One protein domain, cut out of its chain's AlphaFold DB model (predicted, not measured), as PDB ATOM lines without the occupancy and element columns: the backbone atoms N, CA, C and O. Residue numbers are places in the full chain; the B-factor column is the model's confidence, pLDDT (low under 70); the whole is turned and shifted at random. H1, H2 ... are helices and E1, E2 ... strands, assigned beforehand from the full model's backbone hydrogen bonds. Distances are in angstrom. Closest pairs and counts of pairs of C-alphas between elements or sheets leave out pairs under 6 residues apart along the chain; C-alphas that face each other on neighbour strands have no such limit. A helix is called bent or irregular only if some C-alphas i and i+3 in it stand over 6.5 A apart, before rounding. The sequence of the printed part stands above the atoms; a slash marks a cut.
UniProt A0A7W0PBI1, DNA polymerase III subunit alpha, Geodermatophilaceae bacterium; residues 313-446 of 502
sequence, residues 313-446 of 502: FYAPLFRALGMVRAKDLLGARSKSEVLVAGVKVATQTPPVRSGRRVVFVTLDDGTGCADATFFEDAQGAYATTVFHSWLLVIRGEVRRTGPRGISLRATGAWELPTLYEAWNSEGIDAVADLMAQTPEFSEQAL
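Overview. This is residues 313 to 446 of the 502 residues of the protein "DNA polymerase III subunit alpha" of Geodermatophilaceae bacterium (UniProt A0A7W0PBI1). What shape do these atoms make? A small closed barrel of five strands, with E1, E4 and E5 bending as they go round it, makes the core; H3 packs on its outside, mostly on E5, and the small H2 packs on it near E3. At one end H4 stands up from the barrel at E4 and the backbone turns back through H5, with H1 next to H4, while the loop between E1 and E2, with Arg 353, and the tail of residues 437 to 446 reach away from the barrel. What is it made of, and how large is it? The printed part has 134 residues with five named helices and five named strands, in the order H1 H2 E1 E2 E3 H3 E4 E5 H4 H5; the class is mixed, helices and strands. Round the ring, which is mixed, run E1 E2 E3 E5 E4 and back to E1. The whole is compact, with a radius of gyration of the C-alphas of 14.8 A, and flat, spanning 46 by 44 by 24 A.

Arrangement. How do the first helices stand to the barrel? H1, residues 313 to 320, is on the barrel, and its closest C-alpha pair with E1, residues 337 to 348, is Phe 318 and Ala 341, 8.0 A apart. H2, residues 326 to 329, is on the barrel and outside it at a height over the sheet of 7.9 A; the closest C-alphas of H2 and E3, residues 369 to 374, are those of Ala 326 and Ala 370, 5.4 A apart. How does the ring close? E1, E2, residues 359 to 364, and E3 form a meander, each strand the antiparallel neighbour of the one before, with N 345 and O 362 within hydrogen-bond range at 2.8 A in the hairpin of E1 and E2, and N 361 and O 372 at 2.8 A in that of E2 and E3. E3 is parallel to E5, residues 406 to 415, with N 408 and O 371 at 2.8 A, and E5 is antiparallel to E4, residues 391 to 400, its hairpin partner, with N 399 and O 407 at 2.8 A. E4 and E1 are antiparallel, with N 340 and O 394 at 2.9 A; E1 has staggered pairing, with E4 over residues 337 to 343 and with E2 over residues 343 to 348. Which later helices are on the barrel? H3, residues 376 to 388, is outside it at a height of 7.7 A, over E5 and only just over E4, on which 3 of its C-alphas fall; it runs slantwise to the strands, at 50 degrees to E5 on the local plane, and the closest C-alphas of H3 and E5 are those of Ala 378 and Thr 411, 5.6 A apart. H4, residues 416 to 426, is over E4 and stands up from the sheet at 68 degrees, with the C-alphas of Leu 392 and Leu 416 closest at 5.1 A. Which helices touch? H4 and H5, residues 428 to 436, touch at a steep tilt of 48 degrees, opposite ways, with the C-alphas of Leu 419 and Val 431 closest at 5.8 A; H5 is also on the barrel. H1 and H4 only just touch, with 3 pairs of C-alphas within 8 A, the closest being Leu 317 and Tyr 420 at 6.7 A. Every O i to N i+4 pair is within hydrogen-bond range in H4 and H5, against 3 of 4 in H1 and 4 of 9 in H3, which has 5 of 10 O i to N i+3 pairs within range; H2 is too short for an O i to N i+4 pair.

Along the chain. Where do the first helices lie? H1 runs from C-alpha 313 at (29.622, 13.410, -45.774) to residue 320 and is irregular, C-alphas 313 and 316 being 7.7 A apart; H2 follows at residues 326 to 329. How long are the strands? E1, residues 337 to 348, spans 22.8 A and bends by 101 degrees at residue 343; E2, 359 to 364, and E3, 369 to 374, span 16.5 A and 16.3 A. E4, 391 to 400, spans 24.7 A and bends by 72 degrees at residue 397, and E5, 406 to 415, spans 23.0 A and bends by 82 degrees at residue 411. Where are the other helices? H3, 376 to 388, spans 17.9 A and is irregular, C-alphas 381 and 384 being 7.9 A apart. H4, 416 to 426, spans 15.4 A, and H5 runs from residue 428 to C-alpha 436 at (21.013, 2.632, -25.808).

Size, cuts and confidence. How far does it reach, and is it cut? The two C-alphas farthest apart are those of Arg 353 and Ser 425, at 46.4 A, and the printed part has no cut. Are there long links? No link is long; H2 to E1 and E1 to E2 are short, and the others are tight. Where is confidence low? The mean pLDDT of the printed part is 85.2, and residues 351 to 356, 378 to 380 and 438 to 446 are under 70 in this predicted model.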
ATOM      1  N   PHE A 313      30.622  12.439 -46.236       89.31
ATOM      2  CA  PHE A 313      29.622  13.410 -45.774       89.31
ATOM      3  C   PHE A 313      29.328  13.279 -44.270       89.31
ATOM      4  O   PHE A 313      28.957  14.259 -43.630       89.31
ATOM      5  N   TYR A 314      29.579  12.105 -43.688       92.19
ATOM      6  CA  TYR A 314      29.354  11.793 -42.275       92.19
ATOM      7  C   TYR A 314      30.615  11.971 -41.413       92.19
ATOM      8  O   TYR A 314      30.596  11.701 -40.212       92.19
ATOM      9  N   ALA A 315      31.720  12.467 -41.984       91.12
ATOM     10  CA  ALA A 315      32.984  12.661 -41.270       91.12
ATOM     11  C   ALA A 315      32.877  13.484 -39.961       91.12
ATOM     12  O   ALA A 315      33.596  13.160 -39.010       91.12
ATOM     13  N   PRO A 316      32.019  14.522 -39.845       92.81
ATOM     14  CA  PRO A 316      31.812  15.219 -38.574       92.81
ATOM     15  C   PRO A 316      31.254  14.310 -37.469       92.81
ATOM     16  O   PRO A 316      31.786  14.321 -36.359       92.81
ATOM     17  N   LEU A 317      30.265  13.472 -37.793       92.94
ATOM     18  CA  LEU A 317      29.690  12.498 -36.863       92.94
ATOM     19  C   LEU A 317      30.724  11.447 -36.450       92.94
ATOM     20  O   LEU A 317      30.804  11.082 -35.281       92.94
ATOM     21  N   PHE A 318      31.566  11.006 -37.388       93.44
ATOM     22  CA  PHE A 318      32.611  10.017 -37.111       93.44
ATOM     23  C   PHE A 318      33.590  10.532 -36.056       93.44
ATOM     24  O   PHE A 318      33.953   9.801 -35.136       93.44
ATOM     25  N   ARG A 319      33.982  11.810 -36.163       92.75
ATOM     26  CA  ARG A 319      34.828  12.472 -35.164       92.75
ATOM     27  C   ARG A 319      34.114  12.630 -33.825       92.75
ATOM     28  O   ARG A 319      34.739  12.400 -32.797       92.75
ATOM     29  N   ALA A 320      32.831  12.996 -33.835       92.31
ATOM     30  CA  ALA A 320      32.047  13.178 -32.614       92.31
ATOM     31  C   ALA A 320      31.865  11.867 -31.825       92.31
ATOM     32  O   ALA A 320      31.960  11.877 -30.603       92.31
ATOM     33  N   LEU A 321      31.656  10.741 -32.516       91.75
ATOM     34  CA  LEU A 321      31.459   9.419 -31.907       91.75
ATOM     35  C   LEU A 321      32.757   8.627 -31.682       91.75
ATOM     36  O   LEU A 321      32.705   7.503 -31.185       91.75
ATOM     37  N   GLY A 322      33.919   9.169 -32.066       92.56
ATOM     38  CA  GLY A 322      35.198   8.461 -31.950       92.56
ATOM     39  C   GLY A 322      35.254   7.172 -32.780       92.56
ATOM     40  O   GLY A 322      35.845   6.182 -32.348       92.56
ATOM     41  N   MET A 323      34.616   7.162 -33.953       94.56
ATOM     42  CA  MET A 323      34.591   5.993 -34.833       94.56
ATOM     43  C   MET A 323      35.988   5.665 -35.365       94.56
ATOM     44  O   MET A 323      36.742   6.550 -35.775       94.56
ATOM     45  N   VAL A 324      36.308   4.374 -35.407       95.06
ATOM     46  CA  VAL A 324      37.577   3.861 -35.924       95.06
ATOM     47  C   VAL A 324      37.425   3.568 -37.414       95.06
ATOM     48  O   VAL A 324      36.524   2.838 -37.828       95.06
ATOM     49  N   ARG A 325      38.317   4.140 -38.225       93.56
ATOM     50  CA  ARG A 325      38.371   3.907 -39.673       93.56
ATOM     51  C   ARG A 325      39.029   2.565 -39.984       93.56
ATOM     52  O   ARG A 325      39.871   2.093 -39.220       93.56
ATOM     53  N   ALA A 326      38.711   1.977 -41.134       92.88
ATOM     54  CA  ALA A 326      39.232   0.677 -41.549       92.88
ATOM     55  C   ALA A 326      40.770   0.636 -41.573       92.88
ATOM     56  O   ALA A 326      41.371  -0.314 -41.067       92.88
ATOM     57  N   LYS A 327      41.417   1.701 -42.066       90.69
ATOM     58  CA  LYS A 327      42.885   1.834 -42.063       90.69
ATOM     59  C   LYS A 327      43.514   1.806 -40.660       90.69
ATOM     60  O   LYS A 327      44.635   1.328 -40.507       90.69
ATOM     61  N   ASP A 328      42.786   2.270 -39.644       91.94
ATOM     62  CA  ASP A 328      43.281   2.433 -38.271       91.94
ATOM     63  C   ASP A 328      42.944   1.218 -37.387       91.94
ATOM     64  O   ASP A 328      43.509   1.052 -36.302       91.94
ATOM     65  N   LEU A 329      42.072   0.314 -37.860       91.75
ATOM     66  CA  LEU A 329      41.672  -0.885 -37.119       91.75
ATOM     67  C   LEU A 329      42.869  -1.746 -36.728       91.75
ATOM     68  O   LEU A 329      42.916  -2.241 -35.604       91.75
ATOM     69  N   LEU A 330      43.866  -1.896 -37.607       89.81
ATOM     70  CA  LEU A 330      45.062  -2.697 -37.319       89.81
ATOM     71  C   LEU A 330      45.782  -2.253 -36.037       89.81
ATOM     72  O   LEU A 330      46.356  -3.105 -35.354       89.81
ATOM     73  N   GLY A 331      45.711  -0.967 -35.677       89.69
ATOM     74  CA  GLY A 331      46.271  -0.416 -34.441       89.69
ATOM     75  C   GLY A 331      45.423  -0.670 -33.188       89.69
ATOM     76  O   GLY A 331      45.950  -0.620 -32.076       89.69
ATOM     77  N   ALA A 332      44.137  -1.005 -33.330       92.00
ATOM     78  CA  ALA A 332      43.219  -1.192 -32.209       92.00
ATOM     79  C   ALA A 332      43.604  -2.394 -31.327       92.00
ATOM     80  O   ALA A 332      44.068  -3.436 -31.797       92.00
ATOM     81  N   ARG A 333      43.418  -2.271 -30.010       91.50
ATOM     82  CA  ARG A 333      43.768  -3.334 -29.059       91.50
ATOM     83  C   ARG A 333      42.805  -4.516 -29.207       91.50
ATOM     84  O   ARG A 333      41.604  -4.345 -29.351       91.50
ATOM     85  N   SER A 334      43.304  -5.748 -29.099       92.38
ATOM     86  CA  SER A 334      42.396  -6.903 -29.032       92.38
ATOM     87  C   SER A 334      41.469  -6.787 -27.818       92.38
ATOM     88  O   SER A 334      41.915  -6.399 -26.737       92.38
ATOM     89  N   LYS A 335      40.200  -7.158 -28.004       92.38
ATOM     90  CA  LYS A 335      39.115  -7.051 -27.022       92.38
ATOM     91  C   LYS A 335      38.669  -5.626 -26.677       92.38
ATOM     92  O   LYS A 335      37.857  -5.468 -25.772       92.38
ATOM     93  N   SER A 336      39.170  -4.590 -27.357       94.88
ATOM     94  CA  SER A 336      38.577  -3.258 -27.219       94.88
ATOM     95  C   SER A 336      37.252  -3.194 -27.967       94.88
ATOM     96  O   SER A 336      37.123  -3.764 -29.054       94.88
ATOM     97  N   GLU A 337      36.290  -2.479 -27.399       96.06
ATOM     98  CA  GLU A 337      35.083  -2.088 -28.113       96.06
ATOM     99  C   GLU A 337      35.401  -0.923 -29.054       96.06
ATOM    100  O   GLU A 337      36.118   0.006 -28.680       96.06
ATOM    101  N   VAL A 338      34.902  -0.999 -30.284       96.62
ATOM    102  CA  VAL A 338      35.041   0.050 -31.295       96.62
ATOM    103  C   VAL A 338      33.725   0.242 -32.041       96.62
ATOM    104  O   VAL A 338      32.911  -0.681 -32.155       96.62
ATOM    105  N   LEU A 339      33.545   1.443 -32.583       96.88
ATOM    106  CA  LEU A 339      32.510   1.753 -33.561       96.88
ATOM    107  C   LEU A 339      33.154   1.868 -34.936       96.88
ATOM    108  O   LEU A 339      34.100   2.633 -35.109       96.88
ATOM    109  N   VAL A 340      32.626   1.130 -35.904       96.81
ATOM    110  CA  VAL A 340      32.986   1.264 -37.318       96.81
ATOM    111  C   VAL A 340      31.749   1.634 -38.111       96.81
ATOM    112  O   VAL A 340      30.636   1.249 -37.756       96.81
ATOM    113  N   ALA A 341      31.930   2.376 -39.192       95.44
ATOM    114  CA  ALA A 341      30.827   2.801 -40.031       95.44
ATOM    115  C   ALA A 341      31.254   2.813 -41.491       95.44
ATOM    116  O   ALA A 341      32.389   3.161 -41.805       95.44
ATOM    117  N   GLY A 342      30.344   2.429 -42.377       94.38
ATOM    118  CA  GLY A 342      30.655   2.319 -43.790       94.38
ATOM    119  C   GLY A 342      29.470   1.900 -44.646       94.38
ATOM    120  O   GLY A 342      28.370   1.624 -44.157       94.38
ATOM    121  N   VAL A 343      29.717   1.840 -45.947       92.62
ATOM    122  CA  VAL A 343      28.811   1.269 -46.932       92.62
ATOM    123  C   VAL A 343      28.939  -0.246 -46.902       92.62
ATOM    124  O   VAL A 343      30.038  -0.799 -46.915       92.62
ATOM    125  N   LYS A 344      27.811  -0.943 -46.907       92.31
ATOM    126  CA  LYS A 344      27.769  -2.399 -46.985       92.31
ATOM    127  C   LYS A 344      28.344  -2.875 -48.319       92.31
ATOM    128  O   LYS A 344      27.861  -2.490 -49.380       92.31
ATOM    129  N   VAL A 345      29.355  -3.736 -48.260       91.06
ATOM    130  CA  VAL A 345      29.979  -4.378 -49.429       91.06
ATOM    131  C   VAL A 345      29.386  -5.759 -49.649       91.06
ATOM    132  O   VAL A 345      28.966  -6.096 -50.757       91.06
ATOM    133  N   ALA A 346      29.368  -6.564 -48.588       88.69
ATOM    134  CA  ALA A 346      28.941  -7.948 -48.656       88.69
ATOM    135  C   ALA A 346      28.206  -8.385 -47.394       88.69
ATOM    136  O   ALA A 346      28.502  -7.938 -46.283       88.69
ATOM    137  N   THR A 347      27.260  -9.303 -47.578       89.00
ATOM    138  CA  THR A 347      26.616 -10.031 -46.482       89.00
ATOM    139  C   THR A 347      26.604 -11.515 -46.811       89.00
ATOM    140  O   THR A 347      26.114 -11.920 -47.870       89.00
ATOM    141  N   GLN A 348      27.170 -12.327 -45.918       86.75
ATOM    142  CA  GLN A 348      27.275 -13.775 -46.080       86.75
ATOM    143  C   GLN A 348      26.696 -14.492 -44.864       86.75
ATOM    144  O   GLN A 348      26.945 -14.109 -43.723       86.75
ATOM    145  N   THR A 349      25.950 -15.563 -45.114       84.44
ATOM    146  CA  THR A 349      25.322 -16.390 -44.075       84.44
ATOM    147  C   THR A 349      25.639 -17.865 -44.328       84.44
ATOM    148  O   THR A 349      24.763 -18.614 -44.775       84.44
ATOM    149  N   PRO A 350      26.902 -18.292 -44.149       77.12
ATOM    150  CA  PRO A 350      27.286 -19.664 -44.432       77.12
ATOM    151  C   PRO A 350      26.568 -20.640 -43.484       77.12
ATOM    152  O   PRO A 350      26.352 -20.324 -42.309       77.12
ATOM    153  N   PRO A 351      26.206 -21.841 -43.966       66.88
ATOM    154  CA  PRO A 351      25.648 -22.879 -43.115       66.88
ATOM    155  C   PRO A 351      26.735 -23.392 -42.165       66.88
ATOM    156  O   PRO A 351      27.827 -23.760 -42.597       66.88
ATOM    157  N   VAL A 352      26.441 -23.453 -40.867       68.94
ATOM    158  CA  VAL A 352      27.339 -24.073 -39.885       68.94
ATOM    159  C   VAL A 352      26.740 -25.364 -39.348       68.94
ATOM    160  O   VAL A 352      25.533 -25.494 -39.142       68.94
ATOM    161  N   ARG A 353      27.623 -26.322 -39.064       55.12
ATOM    162  CA  ARG A 353      27.276 -27.669 -38.590       55.12
ATOM    163  C   ARG A 353      26.517 -27.678 -37.255       55.12
ATOM    164  O   ARG A 353      25.831 -28.647 -36.962       55.12
ATOM    165  N   SER A 354      26.642 -26.616 -36.458       59.91
ATOM    166  CA  SER A 354      25.964 -26.453 -35.166       59.91
ATOM    167  C   SER A 354      24.510 -25.974 -35.272       59.91
ATOM    168  O   SER A 354      23.847 -25.874 -34.245       59.91
ATOM    169  N   GLY A 355      24.019 -25.631 -36.470       58.06
ATOM    170  CA  GLY A 355      22.672 -25.081 -36.687       58.06
ATOM    171  C   GLY A 355      22.513 -23.589 -36.350       58.06
ATOM    172  O   GLY A 355      21.531 -22.979 -36.767       58.06
ATOM    173  N   ARG A 356      23.486 -22.976 -35.661       64.31
ATOM    174  CA  ARG A 356      23.472 -21.546 -35.299       64.31
ATOM    175  C   ARG A 356      23.773 -20.661 -36.500       64.31
ATOM    176  O   ARG A 356      24.827 -20.793 -37.094       64.31
ATOM    177  N   ARG A 357      22.932 -19.700 -36.863       71.81
ATOM    178  CA  ARG A 357      23.277 -18.818 -37.994       71.81
ATOM    179  C   ARG A 357      24.390 -17.850 -37.590       71.81
ATOM    180  O   ARG A 357      24.395 -17.345 -36.473       71.81
ATOM    181  N   VAL A 358      25.333 -17.594 -38.492       84.56
ATOM    182  CA  VAL A 358      26.366 -16.558 -38.343       84.56
ATOM    183  C   VAL A 358      26.272 -15.649 -39.560       84.56
ATOM    184  O   VAL A 358      26.224 -16.146 -40.686       84.56
ATOM    185  N   VAL A 359      26.213 -14.338 -39.334       88.62
ATOM    186  CA  VAL A 359      26.166 -13.337 -40.407       88.62
ATOM    187  C   VAL A 359      27.503 -12.611 -40.451       88.62
ATOM    188  O   VAL A 359      27.911 -11.998 -39.466       88.62
ATOM    189  N   PHE A 360      28.170 -12.672 -41.595       91.62
ATOM    190  CA  PHE A 360      29.361 -11.884 -41.887       91.62
ATOM    191  C   PHE A 360      28.953 -10.660 -42.697       91.62
ATOM    192  O   PHE A 360      28.243 -10.787 -43.698       91.62
ATOM    193  N   VAL A 361      29.392  -9.489 -42.256       93.31
ATOM    194  CA  VAL A 361      29.142  -8.202 -42.899       93.31
ATOM    195  C   VAL A 361      30.481  -7.534 -43.146       93.31
ATOM    196  O   VAL A 361      31.261  -7.363 -42.214       93.31
ATOM    197  N   THR A 362      30.721  -7.123 -44.383       94.88
ATOM    198  CA  THR A 362      31.879  -6.299 -44.738       94.88
ATOM    199  C   THR A 362      31.393  -4.883 -45.002       94.88
ATOM    200  O   THR A 362      30.501  -4.685 -45.835       94.88
ATOM    201  N   LEU A 363      31.963  -3.912 -44.292       95.12
ATOM    202  CA  LEU A 363      31.729  -2.487 -44.504       95.12
ATOM    203  C   LEU A 363      32.951  -1.843 -45.139       95.12
ATOM    204  O   LEU A 363      34.072  -2.210 -44.813       95.12
ATOM    205  N   ASP A 364      32.726  -0.856 -45.989       94.44
ATOM    206  CA  ASP A 364      33.768  -0.037 -46.590       94.44
ATOM    207  C   ASP A 364      33.535   1.433 -46.246       94.44
ATOM    208  O   ASP A 364      32.432   1.959 -46.397       94.44
ATOM    209  N   ASP A 365      34.568   2.085 -45.728       93.06
ATOM    210  CA  ASP A 365      34.508   3.486 -45.324       93.06
ATOM    211  C   ASP A 365      35.224   4.427 -46.309       93.06
ATOM    212  O   ASP A 365      35.218   5.641 -46.095       93.06
ATOM    213  N   GLY A 366      35.805   3.892 -47.389       90.12
ATOM    214  CA  GLY A 366      36.626   4.609 -48.369       90.12
ATOM    215  C   GLY A 366      38.129   4.565 -48.063       90.12
ATOM    216  O   GLY A 366      38.941   4.895 -48.918       90.12
ATOM    217  N   THR A 367      38.527   4.132 -46.859       90.19
ATOM    218  CA  THR A 367      39.933   3.855 -46.492       90.19
ATOM    219  C   THR A 367      40.260   2.363 -46.459       90.19
ATOM    220  O   THR A 367      41.413   1.985 -46.243       90.19
ATOM    221  N   GLY A 368      39.256   1.509 -46.653       90.69
ATOM    222  CA  GLY A 368      39.384   0.060 -46.680       90.69
ATOM    223  C   GLY A 368      38.151  -0.644 -46.118       90.69
ATOM    224  O   GLY A 368      37.170  -0.018 -45.717       90.69
ATOM    225  N   CYS A 369      38.241  -1.971 -46.049       93.38
ATOM    226  CA  CYS A 369      37.169  -2.821 -45.546       93.38
ATOM    227  C   CYS A 369      37.329  -3.147 -44.054       93.38
ATOM    228  O   CYS A 369      38.429  -3.444 -43.583       93.38
ATOM    229  N   ALA A 370      36.210  -3.180 -43.337       94.94
ATOM    230  CA  ALA A 370      36.082  -3.689 -41.980       94.94
ATOM    231  C   ALA A 370      35.115  -4.879 -41.958       94.94
ATOM    232  O   ALA A 370      33.947  -4.751 -42.335       94.94
ATOM    233  N   ASP A 371      35.593  -6.031 -41.484       95.12
ATOM    234  CA  ASP A 371      34.787  -7.246 -41.369       95.12
ATOM    235  C   ASP A 371      34.185  -7.388 -39.971       95.12
ATOM    236  O   ASP A 371      34.885  -7.365 -38.954       95.12
ATOM    237  N   ALA A 372      32.874  -7.602 -39.922       95.12
ATOM    238  CA  ALA A 372      32.106  -7.802 -38.707       95.12
ATOM    239  C   ALA A 372      31.320  -9.114 -38.756       95.12
ATOM    240  O   ALA A 372      30.763  -9.507 -39.779       95.12
ATOM    241  N   THR A 373      31.271  -9.809 -37.623       93.75
ATOM    242  CA  THR A 373      30.561 -11.078 -37.457       93.75
ATOM    243  C   THR A 373      29.481 -10.927 -36.397       93.75
ATOM    244  O   THR A 373      29.787 -10.652 -35.236       93.75
ATOM    245  N   PHE A 374      28.227 -11.151 -36.785       90.75
ATOM    246  CA  PHE A 374      27.087 -11.233 -35.880       90.75
ATOM    247  C   PHE A 374      26.819 -12.699 -35.555       90.75
ATOM    248  O   PHE A 374      26.487 -13.498 -36.438       90.75
ATOM    249  N   PHE A 375      26.949 -13.049 -34.280       86.44
ATOM    250  CA  PHE A 375      26.533 -14.344 -33.753       86.44
ATOM    251  C   PHE A 375      25.056 -14.291 -33.332       86.44
ATOM    252  O   PHE A 375      24.454 -13.221 -33.287       86.44
ATOM    253  N   GLU A 376      24.458 -15.455 -33.086       76.31
ATOM    254  CA  GLU A 376      23.027 -15.622 -32.779       76.31
ATOM    255  C   GLU A 376      22.527 -14.706 -31.644       76.31
ATOM    256  O   GLU A 376      21.435 -14.154 -31.736       76.31
ATOM    257  N   ASP A 377      23.367 -14.471 -30.634       71.06
ATOM    258  CA  ASP A 377      23.127 -13.574 -29.496       71.06
ATOM    259  C   ASP A 377      22.935 -12.103 -29.900       71.06
ATOM    260  O   ASP A 377      22.160 -11.388 -29.271       71.06
ATOM    261  N   ALA A 378      23.610 -11.652 -30.957       69.88
ATOM    262  CA  ALA A 378      23.548 -10.275 -31.447       69.88
ATOM    263  C   ALA A 378      22.638 -10.102 -32.676       69.88
ATOM    264  O   ALA A 378      22.409  -8.981 -33.120       69.88
ATOM    265  N   GLN A 379      22.130 -11.186 -33.270       67.19
ATOM    266  CA  GLN A 379      21.364 -11.106 -34.518       67.19
ATOM    267  C   GLN A 379      19.946 -10.573 -34.321       67.19
ATOM    268  O   GLN A 379      19.511  -9.750 -35.121       67.19
ATOM    269  N   GLY A 380      19.228 -11.030 -33.290       68.31
ATOM    270  CA  GLY A 380      17.778 -10.812 -33.174       68.31
ATOM    271  C   GLY A 380      17.363  -9.340 -33.253       68.31
ATOM    272  O   GLY A 380      16.528  -8.981 -34.076       68.31
ATOM    273  N   ALA A 381      18.008  -8.480 -32.464       73.25
ATOM    274  CA  ALA A 381      17.668  -7.058 -32.401       73.25
ATOM    275  C   ALA A 381      18.090  -6.260 -33.652       73.25
ATOM    276  O   ALA A 381      17.487  -5.236 -33.959       73.25
ATOM    277  N   TYR A 382      19.101  -6.722 -34.398       83.25
ATOM    278  CA  TYR A 382      19.765  -5.924 -35.440       83.25
ATOM    279  C   TYR A 382      19.674  -6.521 -36.854       83.25
ATOM    280  O   TYR A 382      20.178  -5.929 -37.810       83.25
ATOM    281  N   ALA A 383      19.024  -7.679 -37.023       79.75
ATOM    282  CA  ALA A 383      18.931  -8.383 -38.303       79.75
ATOM    283  C   ALA A 383      18.316  -7.512 -39.406       79.75
ATOM    284  O   ALA A 383      18.877  -7.425 -40.498       79.75
ATOM    285  N   THR A 384      17.202  -6.831 -39.118       79.75
ATOM    286  CA  THR A 384      16.519  -5.964 -40.091       79.75
ATOM    287  C   THR A 384      17.467  -4.896 -40.634       79.75
ATOM    288  O   THR A 384      17.613  -4.759 -41.846       79.75
ATOM    289  N   THR A 385      18.185  -4.209 -39.746       85.25
ATOM    290  CA  THR A 385      19.174  -3.189 -40.105       85.25
ATOM    291  C   THR A 385      20.310  -3.789 -40.938       85.25
ATOM    292  O   THR A 385      20.624  -3.316 -42.027       85.25
ATOM    293  N   VAL A 386      20.894  -4.907 -40.499       85.94
ATOM    294  CA  VAL A 386      22.008  -5.553 -41.212       85.94
ATOM    295  C   VAL A 386      21.624  -5.973 -42.640       85.94
ATOM    296  O   VAL A 386      22.398  -5.771 -43.584       85.94
ATOM    297  N   PHE A 387      20.430  -6.537 -42.841       83.56
ATOM    298  CA  PHE A 387      20.013  -7.025 -44.157       83.56
ATOM    299  C   PHE A 387      19.494  -5.919 -45.081       83.56
ATOM    300  O   PHE A 387      19.796  -5.956 -46.280       83.56
ATOM    301  N   HIS A 388      18.801  -4.908 -44.556       80.81
ATOM    302  CA  HIS A 388      18.082  -3.933 -45.382       80.81
ATOM    303  C   HIS A 388      18.764  -2.572 -45.504       80.81
ATOM    304  O   HIS A 388      18.535  -1.878 -46.493       80.81
ATOM    305  N   SER A 389      19.668  -2.226 -44.594       83.31
ATOM    306  CA  SER A 389      20.361  -0.940 -44.633       83.31
ATOM    307  C   SER A 389      21.662  -1.052 -45.422       83.31
ATOM    308  O   SER A 389      22.396  -2.040 -45.321       83.31
ATOM    309  N   TRP A 390      21.952  -0.045 -46.242       84.69
ATOM    310  CA  TRP A 390      23.168  -0.003 -47.059       84.69
ATOM    311  C   TRP A 390      24.293   0.826 -46.418       84.69
ATOM    312  O   TRP A 390      25.458   0.548 -46.674       84.69
ATOM    313  N   LEU A 391      23.955   1.788 -45.554       91.31
ATOM    314  CA  LEU A 391      24.894   2.561 -44.740       91.31
ATOM    315  C   LEU A 391      24.724   2.157 -43.279       91.31
ATOM    316  O   LEU A 391      23.655   2.349 -42.696       91.31
ATOM    317  N   LEU A 392      25.774   1.586 -42.703       94.25
ATOM    318  CA  LEU A 392      25.721   0.940 -41.399       94.25
ATOM    319  C   LEU A 392      26.742   1.541 -40.442       94.25
ATOM    320  O   LEU A 392      27.865   1.857 -40.832       94.25
ATOM    321  N   VAL A 393      26.351   1.611 -39.173       95.69
ATOM    322  CA  VAL A 393      27.247   1.743 -38.024       95.69
ATOM    323  C   VAL A 393      27.205   0.435 -37.255       95.69
ATOM    324  O   VAL A 393      26.124  -0.042 -36.928       95.69
ATOM    325  N   ILE A 394      28.364  -0.144 -36.958       95.88
ATOM    326  CA  ILE A 394      28.503  -1.383 -36.194       95.88
ATOM    327  C   ILE A 394      29.332  -1.106 -34.944       95.88
ATOM    328  O   ILE A 394      30.466  -0.634 -35.027       95.88
ATOM    329  N   ARG A 395      28.778  -1.470 -33.786       96.12
ATOM    330  CA  ARG A 395      29.529  -1.608 -32.534       96.12
ATOM    331  C   ARG A 395      30.027  -3.035 -32.420       96.12
ATOM    332  O   ARG A 395      29.265  -3.974 -32.654       96.12
ATOM    333  N   GLY A 396      31.293  -3.212 -32.063       94.94
ATOM    334  CA  GLY A 396      31.857  -4.546 -31.919       94.94
ATOM    335  C   GLY A 396      33.152  -4.607 -31.127       94.94
ATOM    336  O   GLY A 396      33.865  -3.622 -30.960       94.94
ATOM    337  N   GLU A 397      33.460  -5.811 -30.657       96.00
ATOM    338  CA  GLU A 397      34.697  -6.140 -29.954       96.00
ATOM    339  C   GLU A 397      35.761  -6.617 -30.959       96.00
ATOM    340  O   GLU A 397      35.528  -7.550 -31.735       96.00
ATOM    341  N   VAL A 398      36.957  -6.025 -30.916       95.94
ATOM    342  CA  VAL A 398      38.065  -6.369 -31.819       95.94
ATOM    343  C   VAL A 398      38.606  -7.781 -31.560       95.94
ATOM    344  O   VAL A 398      39.116  -8.106 -30.480       95.94
ATOM    345  N   ARG A 399      38.591  -8.618 -32.598       93.44
ATOM    346  CA  ARG A 399      39.183  -9.960 -32.663       93.44
ATOM    347  C   ARG A 399      40.397  -9.930 -33.592       93.44
ATOM    348  O   ARG A 399      40.315  -9.450 -34.717       93.44
ATOM    349  N   ARG A 400      41.530 -10.459 -33.127       90.25
ATOM    350  CA  ARG A 400      42.745 -10.609 -33.941       90.25
ATOM    351  C   ARG A 400      42.959 -12.071 -34.304       90.25
ATOM    352  O   ARG A 400      42.992 -12.926 -33.421       90.25
ATOM    353  N   THR A 401      43.166 -12.319 -35.589       83.88
ATOM    354  CA  THR A 401      43.434 -13.631 -36.176       83.88
ATOM    355  C   THR A 401      44.746 -13.534 -36.955       83.88
ATOM    356  O   THR A 401      44.767 -13.325 -38.163       83.88
ATOM    357  N   GLY A 402      45.868 -13.626 -36.239       80.56
ATOM    358  CA  GLY A 402      47.213 -13.500 -36.810       80.56
ATOM    359  C   GLY A 402      47.755 -12.061 -36.862       80.56
ATOM    360  O   GLY A 402      47.173 -11.163 -36.254       80.56
ATOM    361  N   PRO A 403      48.884 -11.829 -37.563       79.00
ATOM    362  CA  PRO A 403      49.598 -10.547 -37.527       79.00
ATOM    363  C   PRO A 403      48.819  -9.362 -38.115       79.00
ATOM    364  O   PRO A 403      48.927  -8.250 -37.611       79.00
ATOM    365  N   ARG A 404      48.041  -9.598 -39.180       82.00
ATOM    366  CA  ARG A 404      47.245  -8.568 -39.881       82.00
ATOM    367  C   ARG A 404      45.760  -8.912 -40.005       82.00
ATOM    368  O   ARG A 404      45.007  -8.122 -40.559       82.00
ATOM    369  N   GLY A 405      45.331 -10.076 -39.519       85.25
ATOM    370  CA  GLY A 405      43.920 -10.446 -39.537       85.25
ATOM    371  C   GLY A 405      43.194  -9.771 -38.385       85.25
ATOM    372  O   GLY A 405      43.476 -10.060 -37.220       85.25
ATOM    373  N   ILE A 406      42.260  -8.882 -38.703       91.50
ATOM    374  CA  ILE A 406      41.407  -8.212 -37.729       91.50
ATOM    375  C   ILE A 406      39.951  -8.326 -38.161       91.50
ATOM    376  O   ILE A 406      39.629  -8.156 -39.332       91.50
ATOM    377  N   SER A 407      39.080  -8.642 -37.214       93.62
ATOM    378  CA  SER A 407      37.637  -8.675 -37.418       93.62
ATOM    379  C   SER A 407      36.924  -8.205 -36.159       93.62
ATOM    380  O   SER A 407      37.519  -8.092 -35.086       93.62
ATOM    381  N   LEU A 408      35.636  -7.913 -36.278       95.38
ATOM    382  CA  LEU A 408      34.804  -7.480 -35.165       95.38
ATOM    383  C   LEU A 408      33.820  -8.582 -34.797       95.38
ATOM    384  O   LEU A 408      33.120  -9.117 -35.658       95.38
ATOM    385  N   ARG A 409      33.703  -8.888 -33.504       94.94
ATOM    386  CA  ARG A 409      32.494  -9.528 -32.980       94.94
ATOM    387  C   ARG A 409      31.464  -8.429 -32.763       94.94
ATOM    388  O   ARG A 409      31.604  -7.651 -31.824       94.94
ATOM    389  N   ALA A 410      30.466  -8.353 -33.632       94.75
ATOM    390  CA  ALA A 410      29.455  -7.311 -33.571       94.75
ATOM    391  C   ALA A 410      28.529  -7.496 -32.358       94.75
ATOM    392  O   ALA A 410      28.115  -8.613 -32.048       94.75
ATOM    393  N   THR A 411      28.217  -6.388 -31.687       92.81
ATOM    394  CA  THR A 411      27.327  -6.293 -30.516       92.81
ATOM    395  C   THR A 411      26.145  -5.350 -30.751       92.81
ATOM    396  O   THR A 411      25.194  -5.365 -29.973       92.81
ATOM    397  N   GLY A 412      26.174  -4.538 -31.812       91.75
ATOM    398  CA  GLY A 412      25.050  -3.701 -32.233       91.75
ATOM    399  C   GLY A 412      25.218  -3.156 -33.645       91.75
ATOM    400  O   GLY A 412      26.345  -3.066 -34.138       91.75
ATOM    401  N   ALA A 413      24.104  -2.813 -34.297       92.62
ATOM    402  CA  ALA A 413      24.112  -2.173 -35.608       92.62
ATOM    403  C   ALA A 413      22.986  -1.146 -35.761       92.62
ATOM    404  O   ALA A 413      21.858  -1.394 -35.349       92.62
ATOM    405  N   TRP A 414      23.277  -0.024 -36.413       93.38
ATOM    406  CA  TRP A 414      22.323   1.059 -36.659       93.38
ATOM    407  C   TRP A 414      22.468   1.596 -38.078       93.38
ATOM    408  O   TRP A 414      23.512   1.439 -38.719       93.38
ATOM    409  N   GLU A 415      21.422   2.256 -38.565       91.94
ATOM    410  CA  GLU A 415      21.491   3.001 -39.817       91.94
ATOM    411  C   GLU A 415      22.266   4.299 -39.613       91.94
ATOM    412  O   GLU A 415      21.920   5.120 -38.762       91.94
ATOM    413  N   LEU A 416      23.303   4.504 -40.423       91.00
ATOM    414  CA  LEU A 416      24.116   5.715 -40.345       91.00
ATOM    415  C   LEU A 416      23.307   7.007 -40.606       91.00
ATOM    416  O   LEU A 416      23.496   7.955 -39.842       91.00
ATOM    417  N   PRO A 417      22.392   7.078 -41.600       89.44
ATOM    418  CA  PRO A 417      21.572   8.272 -41.814       89.44
ATOM    419  C   PRO A 417      20.714   8.633 -40.600       89.44
ATOM    420  O   PRO A 417      20.684   9.791 -40.204       89.44
ATOM    421  N   THR A 418      20.100   7.642 -39.951       89.62
ATOM    422  CA  THR A 418      19.258   7.845 -38.763       89.62
ATOM    423  C   THR A 418      20.054   8.418 -37.592       89.62
ATOM    424  O   THR A 418      19.610   9.368 -36.951       89.62
ATOM    425  N   LEU A 419      21.267   7.906 -37.343       91.81
ATOM    426  CA  LEU A 419      22.149   8.473 -36.314       91.81
ATOM    427  C   LEU A 419      22.589   9.903 -36.660       91.81
ATOM    428  O   LEU A 419      22.705  10.745 -35.775       91.81
ATOM    429  N   TYR A 420      22.827  10.190 -37.940       91.19
ATOM    430  CA  TYR A 420      23.221  11.521 -38.399       91.19
ATOM    431  C   TYR A 420      22.088  12.547 -38.291       91.19
ATOM    432  O   TYR A 420      22.325  13.685 -37.891       91.19
ATOM    433  N   GLU A 421      20.856  12.154 -38.614       91.06
ATOM    434  CA  GLU A 421      19.659  12.984 -38.448       91.06
ATOM    435  C   GLU A 421      19.411  13.316 -36.970       91.06
ATOM    436  O   GLU A 421      19.201  14.487 -36.638       91.06
ATOM    437  N   ALA A 422      19.520  12.320 -36.082       91.25
ATOM    438  CA  ALA A 422      19.415  12.517 -34.635       91.25
ATOM    439  C   ALA A 422      20.503  13.473 -34.121       91.25
ATOM    440  O   ALA A 422      20.209  14.429 -33.405       91.25
ATOM    441  N   TRP A 423      21.749  13.281 -34.565       94.06
ATOM    442  CA  TRP A 423      22.867  14.145 -34.192       94.06
ATOM    443  C   TRP A 423      22.674  15.601 -34.629       94.06
ATOM    444  O   TRP A 423      22.925  16.516 -33.847       94.06
ATOM    445  N   ASN A 424      22.208  15.826 -35.860       91.62
ATOM    446  CA  ASN A 424      21.984  17.178 -36.379       91.62
ATOM    447  C   ASN A 424      20.810  17.894 -35.701       91.62
ATOM    448  O   ASN A 424      20.812  19.121 -35.638       91.62
ATOM    449  N   SER A 425      19.805  17.145 -35.244       91.94
ATOM    450  CA  SER A 425      18.579  17.716 -34.677       91.94
ATOM    451  C   SER A 425      18.701  17.959 -33.172       91.94
ATOM    452  O   SER A 425      18.312  19.018 -32.687       91.94
ATOM    453  N   GLU A 426      19.255  16.989 -32.441       90.50
ATOM    454  CA  GLU A 426      19.202  16.924 -30.973       90.50
ATOM    455  C   GLU A 426      20.588  16.723 -30.322       90.50
ATOM    456  O   GLU A 426      20.713  16.733 -29.098       90.50
ATOM    457  N   GLY A 427      21.657  16.605 -31.115       91.75
ATOM    458  CA  GLY A 427      23.029  16.498 -30.619       91.75
ATOM    459  C   GLY A 427      23.469  15.070 -30.286       91.75
ATOM    460  O   GLY A 427      22.854  14.083 -30.682       91.75
ATOM    461  N   ILE A 428      24.615  14.948 -29.606       91.00
ATOM    462  CA  ILE A 428      25.274  13.651 -29.366       91.00
ATOM    463  C   ILE A 428      24.532  12.780 -28.345       91.00
ATOM    464  O   ILE A 428      24.554  11.557 -28.467       91.00
ATOM    465  N   ASP A 429      23.843  13.399 -27.386       90.75
ATOM    466  CA  ASP A 429      23.106  12.686 -26.341       90.75
ATOM    467  C   ASP A 429      21.932  11.902 -26.942       90.75
ATOM    468  O   ASP A 429      21.756  10.727 -26.633       90.75
ATOM    469  N   ALA A 430      21.228  12.480 -27.922       90.50
ATOM    470  CA  ALA A 430      20.171  11.787 -28.658       90.50
ATOM    471  C   ALA A 430      20.686  10.566 -29.439       90.50
ATOM    472  O   ALA A 430      19.998   9.553 -29.560       90.50
ATOM    473  N   VAL A 431      21.921  10.629 -29.951       90.56
ATOM    474  CA  VAL A 431      22.564   9.473 -30.590       90.56
ATOM    475  C   VAL A 431      22.841   8.382 -29.558       90.56
ATOM    476  O   VAL A 431      22.578   7.210 -29.826       90.56
ATOM    477  N   ALA A 432      23.351   8.754 -28.382       89.19
ATOM    478  CA  ALA A 432      23.600   7.812 -27.297       89.19
ATOM    479  C   ALA A 432      22.298   7.149 -26.828       89.19
ATOM    480  O   ALA A 432      22.265   5.927 -26.691       89.19
ATOM    481  N   ASP A 433      21.218   7.919 -26.682       89.38
ATOM    482  CA  ASP A 433      19.892   7.410 -26.331       89.38
ATOM    483  C   ASP A 433      19.358   6.443 -27.394       89.38
ATOM    484  O   ASP A 433      18.885   5.353 -27.061       89.38
ATOM    485  N   LEU A 434      19.493   6.778 -28.680       87.69
ATOM    486  CA  LEU A 434      19.071   5.908 -29.781       87.69
ATOM    487  C   LEU A 434      19.908   4.619 -29.866       87.69
ATOM    488  O   LEU A 434      19.398   3.561 -30.231       87.69
ATOM    489  N   MET A 435      21.191   4.677 -29.502       89.25
ATOM    490  CA  MET A 435      22.059   3.499 -29.418       89.25
ATOM    491  C   MET A 435      21.849   2.678 -28.137       89.25
ATOM    492  O   MET A 435      22.159   1.483 -28.118       89.25
ATOM    493  N   ALA A 436      21.348   3.297 -27.065       85.06
ATOM    494  CA  ALA A 436      21.013   2.632 -25.808       85.06
ATOM    495  C   ALA A 436      19.666   1.904 -25.888       85.06
ATOM    496  O   ALA A 436      19.485   0.867 -25.242       85.06
ATOM    497  N   GLN A 437      18.744   2.406 -26.716       77.88
ATOM    498  CA  GLN A 437      17.514   1.713 -27.083       77.88
ATOM    499  C   GLN A 437      17.871   0.410 -27.802       77.88
ATOM    500  O   GLN A 437      18.172   0.379 -28.994       77.88
ATOM    501  N   THR A 438      17.859  -0.695 -27.059       60.12
ATOM    502  CA  THR A 438      17.923  -2.019 -27.674       60.12
ATOM    503  C   THR A 438      16.588  -2.237 -28.372       60.12
ATOM    504  O   THR A 438      15.560  -2.112 -27.705       60.12
ATOM    505  N   PRO A 439      16.559  -2.558 -29.677       57.62
ATOM    506  CA  PRO A 439      15.334  -3.010 -30.315       57.62
ATOM    507  C   PRO A 439      14.830  -4.226 -29.533       57.62
ATOM    508  O   PRO A 439      15.423  -5.304 -29.607       57.62
ATOM    509  N   GLU A 440      13.794  -4.051 -28.710       44.59
ATOM    510  CA  GLU A 440      13.191  -5.155 -27.974       44.59
ATOM    511  C   GLU A 440      12.534  -6.092 -28.985       44.59
ATOM    512  O   GLU A 440      11.396  -5.907 -29.408       44.59
ATOM    513  N   PHE A 441      13.261  -7.134 -29.373       45.75
ATOM    514  CA  PHE A 441      12.664  -8.330 -29.939       45.75
ATOM    515  C   PHE A 441      12.443  -9.304 -28.779       45.75
ATOM    516  O   PHE A 441      13.271 -10.171 -28.505       45.75
ATOM    517  N   SER A 442      11.367  -9.101 -28.013       34.69
ATOM    518  CA  SER A 442      11.044  -9.995 -26.902       34.69
ATOM    519  C   SER A 442      10.463 -11.312 -27.431       34.69
ATOM    520  O   SER A 442       9.557 -11.325 -28.265       34.69
ATOM    521  N   GLU A 443      10.922 -12.453 -26.904       37.00
ATOM    522  CA  GLU A 443      10.225 -13.743 -27.073       37.00
ATOM    523  C   GLU A 443       8.784 -13.692 -26.517       37.00
ATOM    524  O   GLU A 443       7.925 -14.480 -26.914       37.00
ATOM    525  N   GLN A 444       8.467 -12.714 -25.659       34.22
ATOM    526  CA  GLN A 444       7.104 -12.429 -25.209       34.22
ATOM    527  C   GLN A 444       6.186 -11.947 -26.342       34.22
ATOM    528  O   GLN A 444       4.986 -12.203 -26.274       34.22
ATOM    529  N   ALA A 445       6.704 -11.357 -27.425       33.94
ATOM    530  CA  ALA A 445       5.910 -11.080 -28.625       33.94
ATOM    531  C   ALA A 445       5.545 -12.362 -29.412       33.94
ATOM    532  O   ALA A 445       4.575 -12.358 -30.169       33.94
ATOM    533  N   LEU A 446       6.268 -13.475 -29.200       35.66
ATOM    534  CA  LEU A 446       5.947 -14.800 -29.752       35.66
ATOM    535  C   LEU A 446       4.954 -15.602 -28.889       35.66
ATOM    536  O   LEU A 446       4.270 -16.479 -29.417       35.66
TER     537      LEU A 446